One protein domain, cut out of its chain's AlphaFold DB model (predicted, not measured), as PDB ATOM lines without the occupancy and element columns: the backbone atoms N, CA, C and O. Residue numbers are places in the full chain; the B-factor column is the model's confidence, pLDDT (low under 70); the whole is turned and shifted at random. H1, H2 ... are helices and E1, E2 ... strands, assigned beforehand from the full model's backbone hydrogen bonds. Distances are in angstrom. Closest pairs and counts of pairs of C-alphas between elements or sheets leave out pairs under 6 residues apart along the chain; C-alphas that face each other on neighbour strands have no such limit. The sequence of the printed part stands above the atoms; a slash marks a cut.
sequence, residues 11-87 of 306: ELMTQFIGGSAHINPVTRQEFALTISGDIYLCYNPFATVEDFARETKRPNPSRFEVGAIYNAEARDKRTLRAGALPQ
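This is residues 11 to 87 of the 306 residues of the protein "DNA primase" of Calocera cornea HHB12733 (UniProt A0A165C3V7). A small antiparallel sheet of three strands has three short helices about it: H2 grazes the sheet, H3 packs on it where E1 begins and E2 ends, and H1 lies off the sheet, near H2, before a long link. After H3, residues 79 to 87 loop away and fold back. The printed part has 77 residues, with three named helices and three named strands in the order H1, E1, E2, H2, E3, H3; the sheet's order is E2, E1, E3, and the class is mixed. The whole is compact, with a radius of gyration of the C-alphas of 12.8 A, and flat, spanning 36 by 34 by 15 A.

H1, residues 11 to 17, is not on the sheet. E1, residues 29 to 35, is the inner strand and forms a hairpin with E2, residues 39 to 44; they are antiparallel at 165 degrees, with N 41 and O 33 within hydrogen-bond range at 2.8 A. H2, residues 49 to 57, is only just on the sheet, with 5 pairs of C-alphas within 10 A, and only grazes it with residues 52 to 56. H1 and H2 are close but not clearly touching, about perpendicular at 80 degrees; their closest C-alphas, those of Thr 14 and Val 49, are 6.0 A apart. E3, residues 63 to 70, is antiparallel to E1 at 158 degrees, with N 65 and O 32 within hydrogen-bond range at 2.8 A. E2, H2 and E3 form a split strand-helix-strand unit, two strands running the same way with E1 between them, and its crossover is right-handed. H3, residues 74 to 78, is on the sheet at a height over the sheet of 7.9 A. It lies only just over E2, on which 3 of its 5 C-alphas fall; the closest C-alphas of the two, those of Tyr 43 and Ala 74, are 4.9 A apart. H1 and H3 are apart, as are H2 and H3. In H1 and H2 every O i to N i+4 pair is within hydrogen-bond range; in H3 0 of 1 is, beside 2 of 2 O i to N i+3 pairs.

H1 begins at C-alpha 11 (-1.105, -48.404, -3.967). E1 measures 19.1 A from first to last C-alpha, E2 13.6 A, H2 12.3 A and E3 21.5 A. H3 ends at C-alpha 78 (16.777, -23.750, -4.097).

The two C-alphas farthest apart, those of His 22 and Gly 37, are 38.6 A apart. The printed part has no cut. The link from H1 to E1 is long, with 11 residues; the other links between named elements are tight. The mean pLDDT of the printed part is 73.4, and residues 11 to 26 and 74 to 84 are under 70.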
ATOM      1  N   GLU A  11      -1.647 -47.504  -2.946       49.72
ATOM      2  CA  GLU A  11      -1.105 -48.404  -3.967       49.72
ATOM      3  C   GLU A  11      -1.400 -47.916  -5.393       49.72
ATOM      4  O   GLU A  11      -0.530 -47.992  -6.255       49.72
ATOM      5  N   LEU A  12      -2.583 -47.349  -5.659       57.09
ATOM      6  CA  LEU A  12      -2.927 -46.796  -6.979       57.09
ATOM      7  C   LEU A  12      -2.215 -45.468  -7.244       57.09
ATOM      8  O   LEU A  12      -1.810 -45.177  -8.375       57.09
ATOM      9  N   MET A  13      -2.016 -44.674  -6.193       59.31
ATOM     10  CA  MET A  13      -1.158 -43.496  -6.254       59.31
ATOM     11  C   MET A  13       0.296 -43.894  -6.529       59.31
ATOM     12  O   MET A  13       0.928 -43.310  -7.412       59.31
ATOM     13  N   THR A  14       0.777 -44.939  -5.856       56.50
ATOM     14  CA  THR A  14       2.115 -45.518  -6.025       56.50
ATOM     15  C   THR A  14       2.325 -46.080  -7.421       56.50
ATOM     16  O   THR A  14       3.325 -45.768  -8.050       56.50
ATOM     17  N   GLN A  15       1.378 -46.846  -7.963       58.25
ATOM     18  CA  GLN A  15       1.493 -47.426  -9.304       58.25
ATOM     19  C   GLN A  15       1.533 -46.366 -10.405       58.25
ATOM     20  O   GLN A  15       2.202 -46.560 -11.419       58.25
ATOM     21  N   PHE A  16       0.834 -45.242 -10.222       60.84
ATOM     22  CA  PHE A  16       0.857 -44.179 -11.218       60.84
ATOM     23  C   PHE A  16       2.077 -43.267 -11.074       60.84
ATOM     24  O   PHE A  16       2.739 -42.987 -12.067       60.84
ATOM     25  N   ILE A  17       2.363 -42.764  -9.869       59.03
ATOM     26  CA  ILE A  17       3.514 -41.871  -9.640       59.03
ATOM     27  C   ILE A  17       4.827 -42.649  -9.800       59.03
ATOM     28  O   ILE A  17       5.818 -42.114 -10.284       59.03
ATOM     29  N   GLY A  18       4.818 -43.929  -9.436       51.62
ATOM     30  CA  GLY A  18       5.946 -44.853  -9.446       51.62
ATOM     31  C   GLY A  18       6.247 -45.518 -10.788       51.62
ATOM     32  O   GLY A  18       6.908 -46.548 -10.769       51.62
ATOM     33  N   GLY A  19       5.739 -44.987 -11.912       46.88
ATOM     34  CA  GLY A  19       5.795 -45.554 -13.269       46.88
ATOM     35  C   GLY A  19       6.838 -46.659 -13.536       46.88
ATOM     36  O   GLY A  19       8.023 -46.467 -13.323       46.88
ATOM     37  N   SER A  20       6.365 -47.800 -14.055       39.00
ATOM     38  CA  SER A  20       7.094 -48.981 -14.573       39.00
ATOM     39  C   SER A  20       8.605 -49.091 -14.263       39.00
ATOM     40  O   SER A  20       9.421 -48.489 -14.955       39.00
ATOM     41  N   ALA A  21       8.933 -49.938 -13.274       37.84
ATOM     42  CA  ALA A  21      10.142 -50.743 -12.974       37.84
ATOM     43  C   ALA A  21      11.585 -50.249 -13.258       37.84
ATOM     44  O   ALA A  21      12.508 -50.778 -12.644       37.84
ATOM     45  N   HIS A  22      11.844 -49.281 -14.136       38.06
ATOM     46  CA  HIS A  22      13.201 -48.917 -14.566       38.06
ATOM     47  C   HIS A  22      13.667 -47.527 -14.110       38.06
ATOM     48  O   HIS A  22      14.856 -47.231 -14.212       38.06
ATOM     49  N   ILE A  23      12.786 -46.685 -13.561       44.84
ATOM     50  CA  ILE A  23      13.131 -45.407 -12.918       44.84
ATOM     51  C   ILE A  23      12.173 -45.244 -11.739       44.84
ATOM     52  O   ILE A  23      10.975 -45.248 -11.972       44.84
ATOM     53  N   ASN A  24      12.660 -45.095 -10.500       51.56
ATOM     54  CA  ASN A  24      11.795 -44.685  -9.389       51.56
ATOM     55  C   ASN A  24      11.509 -43.176  -9.548       51.56
ATOM     56  O   ASN A  24      12.393 -42.370  -9.249       51.56
ATOM     57  N   PRO A  25      10.346 -42.761 -10.084       60.62
ATOM     58  CA  PRO A  25      10.144 -41.401 -10.571       60.62
ATOM     59  C   PRO A  25       9.963 -40.394  -9.435       60.62
ATOM     60  O   PRO A  25      10.158 -39.203  -9.649       60.62
ATOM     61  N   VAL A  26       9.622 -40.855  -8.229       68.06
ATOM     62  CA  VAL A  26       9.132 -40.009  -7.127       68.06
ATOM     63  C   VAL A  26      10.214 -39.058  -6.600       68.06
ATOM     64  O   VAL A  26       9.924 -37.910  -6.273       68.06
ATOM     65  N   THR A  27      11.475 -39.494  -6.624       75.06
ATOM     66  CA  THR A  27      12.628 -38.726  -6.114       75.06
ATOM     67  C   THR A  27      12.980 -37.520  -6.973       75.06
ATOM     68  O   THR A  27      13.567 -36.549  -6.503       75.06
ATOM     69  N   ARG A  28      12.617 -37.556  -8.256       79.56
ATOM     70  CA  ARG A  28      12.893 -36.479  -9.217       79.56
ATOM     71  C   ARG A  28      11.626 -35.822  -9.740       79.56
ATOM     72  O   ARG A  28      11.713 -34.871 -10.515       79.56
ATOM     73  N   GLN A  29      10.472 -36.330  -9.330       85.06
ATOM     74  CA  GLN A  29       9.166 -35.773  -9.617       85.06
ATOM     75  C   GLN A  29       8.938 -34.549  -8.734       85.06
ATOM     76  O   GLN A  29       9.047 -34.602  -7.512       85.06
ATOM     77  N   GLU A  30       8.606 -33.428  -9.359       86.81
ATOM     78  CA  GLU A  30       8.210 -32.233  -8.631       86.81
ATOM     79  C   GLU A  30       6.765 -32.350  -8.148       86.81
ATOM     80  O   GLU A  30       5.859 -32.647  -8.937       86.81
ATOM     81  N   PHE A  31       6.564 -32.030  -6.870       87.50
ATOM     82  CA  PHE A  31       5.262 -31.743  -6.293       87.50
ATOM     83  C   PHE A  31       5.226 -30.324  -5.735       87.50
ATOM     84  O   PHE A  31       6.173 -29.867  -5.078       87.50
ATOM     85  N   ALA A  32       4.099 -29.654  -5.954       89.00
ATOM     86  CA  ALA A  32       3.784 -28.401  -5.289       89.00
ATOM     87  C   ALA A  32       2.590 -28.581  -4.353       89.00
ATOM     88  O   ALA A  32       1.624 -29.251  -4.708       89.00
ATOM     89  N   LEU A  33       2.673 -28.010  -3.153       88.56
ATOM     90  CA  LEU A  33       1.663 -28.119  -2.103       88.56
ATOM     91  C   LEU A  33       1.131 -26.726  -1.765       88.56
ATOM     92  O   LEU A  33       1.915 -25.801  -1.558       88.56
ATOM     93  N   THR A  34      -0.184 -26.591  -1.652       87.75
ATOM     94  CA  THR A  34      -0.827 -25.425  -1.035       87.75
ATOM     95  C   THR A  34      -1.271 -25.823   0.364       87.75
ATOM     96  O   THR A  34      -2.095 -26.724   0.509       87.75
ATOM     97  N   ILE A  35      -0.707 -25.193   1.393       87.06
ATOM     98  CA  ILE A  35      -1.012 -25.486   2.804       87.06
ATOM     99  C   ILE A  35      -1.814 -24.340   3.439       87.06
ATOM    100  O   ILE A  35      -2.128 -23.353   2.775       87.06
ATOM    101  N   SER A  36      -2.162 -24.478   4.723       84.44
ATOM    102  CA  SER A  36      -2.904 -23.455   5.472       84.44
ATOM    103  C   SER A  36      -2.259 -22.064   5.364       84.44
ATOM    104  O   SER A  36      -1.035 -21.934   5.407       84.44
ATOM    105  N   GLY A  37      -3.097 -21.034   5.216       84.94
ATOM    106  CA  GLY A  37      -2.665 -19.659   4.950       84.94
ATOM    107  C   GLY A  37      -2.265 -19.394   3.495       84.94
ATOM    108  O   GLY A  37      -1.512 -18.459   3.246       84.94
ATOM    109  N   ASP A  38      -2.716 -20.236   2.555       83.25
ATOM    110  CA  ASP A  38      -2.419 -20.158   1.114       83.25
ATOM    111  C   ASP A  38      -0.915 -20.150   0.786       83.25
ATOM    112  O   ASP A  38      -0.471 -19.672  -0.261       83.25
ATOM    113  N   ILE A  39      -0.109 -20.735   1.676       86.62
ATOM    114  CA  ILE A  39       1.333 -20.852   1.483       86.62
ATOM    115  C   ILE A  39       1.593 -21.901   0.404       86.62
ATOM    116  O   ILE A  39       1.185 -23.061   0.519       86.62
ATOM    117  N   TYR A  40       2.309 -21.487  -0.639       87.88
ATOM    118  CA  TYR A  40       2.616 -22.315  -1.796       87.88
ATOM    119  C   TYR A  40       4.057 -22.830  -1.749       87.88
ATOM    120  O   TYR A  40       5.023 -22.067  -1.817       87.88
ATOM    121  N   LEU A  41       4.210 -24.147  -1.630       85.38
ATOM    122  CA  LEU A  41       5.495 -24.830  -1.524       85.38
ATOM    123  C   LEU A  41       5.784 -25.585  -2.821       85.38
ATOM    124  O   LEU A  41       5.161 -26.609  -3.069       85.38
ATOM    125  N   CYS A  42       6.753 -25.129  -3.617       83.56
ATOM    126  CA  CYS A  42       7.217 -25.811  -4.837       83.56
ATOM    127  C   CYS A  42       8.492 -26.629  -4.629       83.56
ATOM    128  O   CYS A  42       9.238 -26.386  -3.672       83.56
ATOM    129  N   TYR A  43       8.796 -27.481  -5.614       76.88
ATOM    130  CA  TYR A  43      10.034 -28.259  -5.694       76.88
ATOM    131  C   TYR A  43      10.230 -29.228  -4.527       76.88
ATOM    132  O   TYR A  43      11.333 -29.336  -3.994       76.88
ATOM    133  N   ASN A  44       9.164 -29.925  -4.128       78.50
ATOM    134  CA  ASN A  44       9.238 -30.967  -3.107       78.50
ATOM    135  C   ASN A  44       9.355 -32.338  -3.794       78.50
ATOM    136  O   ASN A  44       8.346 -32.825  -4.307       78.50
ATOM    137  N   PRO A  45      10.558 -32.934  -3.886       76.19
ATOM    138  CA  PRO A  45      10.707 -34.350  -4.197       76.19
ATOM    139  C   PRO A  45      10.453 -35.197  -2.944       76.19
ATOM    140  O   PRO A  45      10.623 -34.711  -1.826       76.19
ATOM    141  N   PHE A  46      10.122 -36.474  -3.130       80.31
ATOM    142  CA  PHE A  46      10.009 -37.437  -2.030       80.31
ATOM    143  C   PHE A  46      10.817 -38.687  -2.356       80.31
ATOM    144  O   PHE A  46      10.799 -39.147  -3.496       80.31
ATOM    145  N   ALA A  47      11.545 -39.235  -1.378       77.50
ATOM    146  CA  ALA A  47      12.437 -40.362  -1.650       77.50
ATOM    147  C   ALA A  47      11.649 -41.638  -2.003       77.50
ATOM    148  O   ALA A  47      12.069 -42.429  -2.852       77.50
ATOM    149  N   THR A  48      10.472 -41.808  -1.402       77.38
ATOM    150  CA  THR A  48       9.532 -42.890  -1.706       77.38
ATOM    151  C   THR A  48       8.082 -42.400  -1.687       77.38
ATOM    152  O   THR A  48       7.788 -41.253  -1.337       77.38
ATOM    153  N   VAL A  49       7.142 -43.268  -2.070       73.38
ATOM    154  CA  VAL A  49       5.712 -42.935  -1.983       73.38
ATOM    155  C   VAL A  49       5.228 -42.927  -0.533       73.38
ATOM    156  O   VAL A  49       4.370 -42.126  -0.168       73.38
ATOM    157  N   GLU A  50       5.817 -43.754   0.323       78.38
ATOM    158  CA  GLU A  50       5.569 -43.747   1.764       78.38
ATOM    159  C   GLU A  50       6.031 -42.427   2.388       78.38
ATOM    160  O   GLU A  50       5.347 -41.880   3.257       78.38
ATOM    161  N   ASP A  51       7.155 -41.883   1.912       80.62
ATOM    162  CA  ASP A  51       7.638 -40.563   2.312       80.62
ATOM    163  C   ASP A  51       6.683 -39.465   1.857       80.62
ATOM    164  O   ASP A  51       6.285 -38.643   2.680       80.62
ATOM    165  N   PHE A  52       6.221 -39.508   0.603       80.94
ATOM    166  CA  PHE A  52       5.168 -38.614   0.119       80.94
ATOM    167  C   PHE A  52       3.934 -38.661   1.035       80.94
ATOM    168  O   PHE A  52       3.465 -37.625   1.513       80.94
ATOM    169  N   ALA A  53       3.408 -39.852   1.329       77.56
ATOM    170  CA  ALA A  53       2.213 -40.006   2.154       77.56
ATOM    171  C   ALA A  53       2.425 -39.471   3.581       77.56
ATOM    172  O   ALA A  53       1.591 -38.738   4.116       77.56
ATOM    173  N   ARG A  54       3.562 -39.799   4.201       81.81
ATOM    174  CA  ARG A  54       3.909 -39.350   5.554       81.81
ATOM    175  C   ARG A  54       4.107 -37.836   5.628       81.81
ATOM    176  O   ARG A  54       3.589 -37.198   6.546       81.81
ATOM    177  N   GLU A  55       4.839 -37.262   4.677       81.75
ATOM    178  CA  GLU A  55       5.209 -35.845   4.674       81.75
ATOM    179  C   GLU A  55       4.066 -34.923   4.262       81.75
ATOM    180  O   GLU A  55       4.035 -33.781   4.705       81.75
ATOM    181  N   THR A  56       3.092 -35.405   3.485       80.50
ATOM    182  CA  THR A  56       1.876 -34.645   3.152       80.50
ATOM    183  C   THR A  56       0.803 -34.705   4.241       80.50
ATOM    184  O   THR A  56       0.010 -33.771   4.365       80.50
ATOM    185  N   LYS A  57       0.800 -35.742   5.090       80.38
ATOM    186  CA  LYS A  57      -0.223 -35.934   6.134       80.38
ATOM    187  C   LYS A  57      -0.224 -34.832   7.194       80.38
ATOM    188  O   LYS A  57      -1.284 -34.356   7.585       80.38
ATOM    189  N   ARG A  58       0.958 -34.423   7.669       77.81
ATOM    190  CA  ARG A  58       1.106 -33.362   8.682       77.81
ATOM    191  C   ARG A  58       0.721 -31.961   8.173       77.81
ATOM    192  O   ARG A  58      -0.014 -31.287   8.888       77.81
ATOM    193  N   PRO A  59       1.203 -31.486   7.007       77.44
ATOM    194  CA  PRO A  59       0.814 -30.182   6.473       77.44
ATOM    195  C   PRO A  59      -0.624 -30.149   5.950       77.44
ATOM    196  O   PRO A  59      -1.158 -29.054   5.803       77.44
ATOM    197  N   ASN A  60      -1.225 -31.316   5.673       81.19
ATOM    198  CA  ASN A  60      -2.601 -31.479   5.202       81.19
ATOM    199  C   ASN A  60      -2.971 -30.455   4.108       81.19
ATOM    200  O   ASN A  60      -3.790 -29.561   4.341       81.19
ATOM    201  N   PRO A  61      -2.295 -30.512   2.946       83.62
ATOM    202  CA  PRO A  61      -2.445 -29.493   1.922       83.62
ATOM    203  C   PRO A  61      -3.877 -29.457   1.383       83.62
ATOM    204  O   PRO A  61      -4.471 -30.493   1.093       83.62
ATOM    205  N   SER A  62      -4.405 -28.252   1.166       79.31
ATOM    206  CA  SER A  62      -5.714 -28.048   0.528       79.31
ATOM    207  C   SER A  62      -5.710 -28.463  -0.947       79.31
ATOM    208  O   SER A  62      -6.757 -28.734  -1.535       79.31
ATOM    209  N   ARG A  63      -4.521 -28.496  -1.559       79.69
ATOM    210  CA  ARG A  63      -4.277 -28.869  -2.951       79.69
ATOM    211  C   ARG A  63      -2.827 -29.290  -3.127       79.69
ATOM    212  O   ARG A  63      -1.930 -28.702  -2.528       79.69
ATOM    213  N   PHE A  64      -2.592 -30.229  -4.035       84.31
ATOM    214  CA  PHE A  64      -1.258 -30.464  -4.570       84.31
ATOM    215  C   PHE A  64      -1.253 -30.607  -6.092       84.31
ATOM    216  O   PHE A  64      -2.235 -31.005  -6.726       84.31
ATOM    217  N   GLU A  65      -0.127 -30.264  -6.694       87.50
ATOM    218  CA  GLU A  65       0.106 -30.338  -8.129       87.50
ATOM    219  C   GLU A  65       1.273 -31.268  -8.427       87.50
ATOM    220  O   GLU A  65       2.201 -31.402  -7.628       87.50
ATOM    221  N   VAL A  66       1.221 -31.888  -9.603       85.94
ATOM    222  CA  VAL A  66       2.278 -32.760 -10.116       85.94
ATOM    223  C   VAL A  66       2.958 -32.065 -11.294       85.94
ATOM    224  O   VAL A  66       2.299 -31.643 -12.255       85.94
ATOM    225  N   GLY A  67       4.275 -31.907 -11.179       85.88
ATOM    226  CA  GLY A  67       5.149 -31.219 -12.129       85.88
ATOM    227  C   GLY A  67       5.919 -32.179 -13.025       85.88
ATOM    228  O   GLY A  67       5.429 -33.256 -13.350       85.88
ATOM    229  N   ALA A  68       7.121 -31.792 -13.447       86.31
ATOM    230  CA  ALA A  68       7.996 -32.632 -14.268       86.31
ATOM    231  C   ALA A  68       8.800 -33.639 -13.437       86.31
ATOM    232  O   ALA A  68       9.042 -33.424 -12.250       86.31
ATOM    233  N   ILE A  69       9.324 -34.658 -14.115       83.38
ATOM    234  CA  ILE A  69      10.468 -35.441 -13.649       83.38
ATOM    235  C   ILE A  69      11.741 -34.744 -14.134       83.38
ATOM    236  O   ILE A  69      11.912 -34.507 -15.336       83.38
ATOM    237  N   TYR A  70      12.636 -34.422 -13.207       84.88
ATOM    238  CA  TYR A  70      13.891 -33.714 -13.456       84.88
ATOM    239  C   TYR A  70      15.091 -34.667 -13.591       84.88
ATOM    240  O   TYR A  70      15.007 -35.864 -13.318       84.88
ATOM    241  N   ASN A  71      16.229 -34.144 -14.053       83.00
ATOM    242  CA  ASN A  71      17.498 -34.884 -14.114       83.00
ATOM    243  C   ASN A  71      18.242 -34.960 -12.768       83.00
ATOM    244  O   ASN A  71      19.079 -35.842 -12.596       83.00
ATOM    245  N   ALA A  72      17.915 -34.068 -11.840       79.06
ATOM    246  CA  ALA A  72      18.396 -34.005 -10.463       79.06
ATOM    247  C   ALA A  72      17.205 -33.742  -9.528       79.06
ATOM    248  O   ALA A  72      16.103 -33.456 -10.006       79.06
ATOM    249  N   GLU A  73      17.397 -33.862  -8.215       75.06
ATOM    250  CA  GLU A  73      16.314 -33.640  -7.259       75.06
ATOM    251  C   GLU A  73      15.808 -32.198  -7.337       75.06
ATOM    252  O   GLU A  73      16.574 -31.234  -7.389       75.06
ATOM    253  N   ALA A  74      14.483 -32.031  -7.342       66.62
ATOM    254  CA  ALA A  74      13.874 -30.713  -7.487       66.62
ATOM    255  C   ALA A  74      14.270 -29.764  -6.337       66.62
ATOM    256  O   ALA A  74      14.409 -28.559  -6.561       66.62
ATOM    257  N   ARG A  75      14.518 -30.302  -5.132       69.06
ATOM    258  CA  ARG A  75      14.920 -29.535  -3.943       69.06
ATOM    259  C   ARG A  75      16.216 -28.757  -4.162       69.06
ATOM    260  O   ARG A  75      16.333 -27.626  -3.682       69.06
ATOM    261  N   ASP A  76      17.131 -29.309  -4.955       65.81
ATOM    262  CA  ASP A  76      18.426 -28.695  -5.239       65.81
ATOM    263  C   ASP A  76      18.286 -27.377  -6.012       65.81
ATOM    264  O   ASP A  76      19.160 -26.517  -5.990       65.81
ATOM    265  N   LYS A  77      17.137 -27.130  -6.644       64.94
ATOM    266  CA  LYS A  77      16.857 -25.870  -7.342       64.94
ATOM    267  C   LYS A  77      16.876 -24.646  -6.414       64.94
ATOM    268  O   LYS A  77      17.095 -23.539  -6.894       64.94
ATOM    269  N   ARG A  78      16.668 -24.829  -5.101       63.28
ATOM    270  CA  ARG A  78      16.777 -23.750  -4.097       63.28
ATOM    271  C   ARG A  78      18.219 -23.473  -3.661       63.28
ATOM    272  O   ARG A  78      18.488 -22.392  -3.149       63.28
ATOM    273  N   THR A  79      19.127 -24.431  -3.837       65.50
ATOM    274  CA  THR A  79      20.518 -24.373  -3.354       65.50
ATOM    275  C   THR A  79      21.543 -24.234  -4.485       65.50
ATOM    276  O   THR A  79      22.679 -23.833  -4.237       65.50
ATOM    277  N   LEU A  80      21.161 -24.526  -5.732       64.31
ATOM    278  CA  LEU A  80      22.045 -24.514  -6.896       64.31
ATOM    279  C   LEU A  80      22.104 -23.150  -7.600       64.31
ATOM    280  O   LEU A  80      21.124 -22.414  -7.700       64.31
ATOM    281  N   ARG A  81      23.285 -22.826  -8.145       66.56
ATOM    282  CA  ARG A  81      23.506 -21.633  -8.984       66.56
ATOM    283  C   ARG A  81      22.695 -21.733 -10.283       66.56
ATOM    284  O   ARG A  81      22.466 -22.829 -10.784       66.56
ATOM    285  N   ALA A  82      22.342 -20.593 -10.884       61.62
ATOM    286  CA  ALA A  82      21.458 -20.505 -12.057       61.62
ATOM    287  C   ALA A  82      21.852 -21.398 -13.263       61.62
ATOM    288  O   ALA A  82      20.976 -21.845 -13.998       61.62
ATOM    289  N   GLY A  83      23.142 -21.708 -13.447       64.00
ATOM    290  CA  GLY A  83      23.636 -22.608 -14.505       64.00
ATOM    291  C   GLY A  83      23.610 -24.107 -14.172       64.00
ATOM    292  O   GLY A  83      23.856 -24.924 -15.051       64.00
ATOM    293  N   ALA A  84      23.312 -24.472 -12.923       67.69
ATOM    294  CA  ALA A  84      23.269 -25.851 -12.432       67.69
ATOM    295  C   ALA A  84      21.845 -26.320 -12.086       67.69
ATOM    296  O   ALA A  84      21.674 -27.421 -11.577       67.69
ATOM    297  N   LEU A  85      20.817 -25.501 -12.341       71.50
ATOM    298  CA  LEU A  85      19.442 -25.819 -11.953       71.50
ATOM    299  C   LEU A  85      18.953 -27.121 -12.616       71.50
ATOM    300  O   LEU A  85      19.159 -27.292 -13.827       71.50
ATOM    301  N   PRO A  86      18.242 -27.992 -11.867       78.12
ATOM    302  CA  PRO A  86      17.626 -29.193 -12.408       78.12
ATOM    303  C   PRO A  86      16.784 -28.871 -13.642       78.12
ATOM    304  O   PRO A  86      15.960 -27.949 -13.642       78.12
ATOM    305  N   GLN A  87      16.983 -29.658 -14.696       82.25
ATOM    306  CA  GLN A  87      16.284 -29.524 -15.967       82.25
ATOM    307  C   GLN A  87      15.165 -30.563 -16.060       82.25
ATOM    308  O   GLN A  87      15.399 -31.734 -15.740       82.25
TER     309      GLN A  87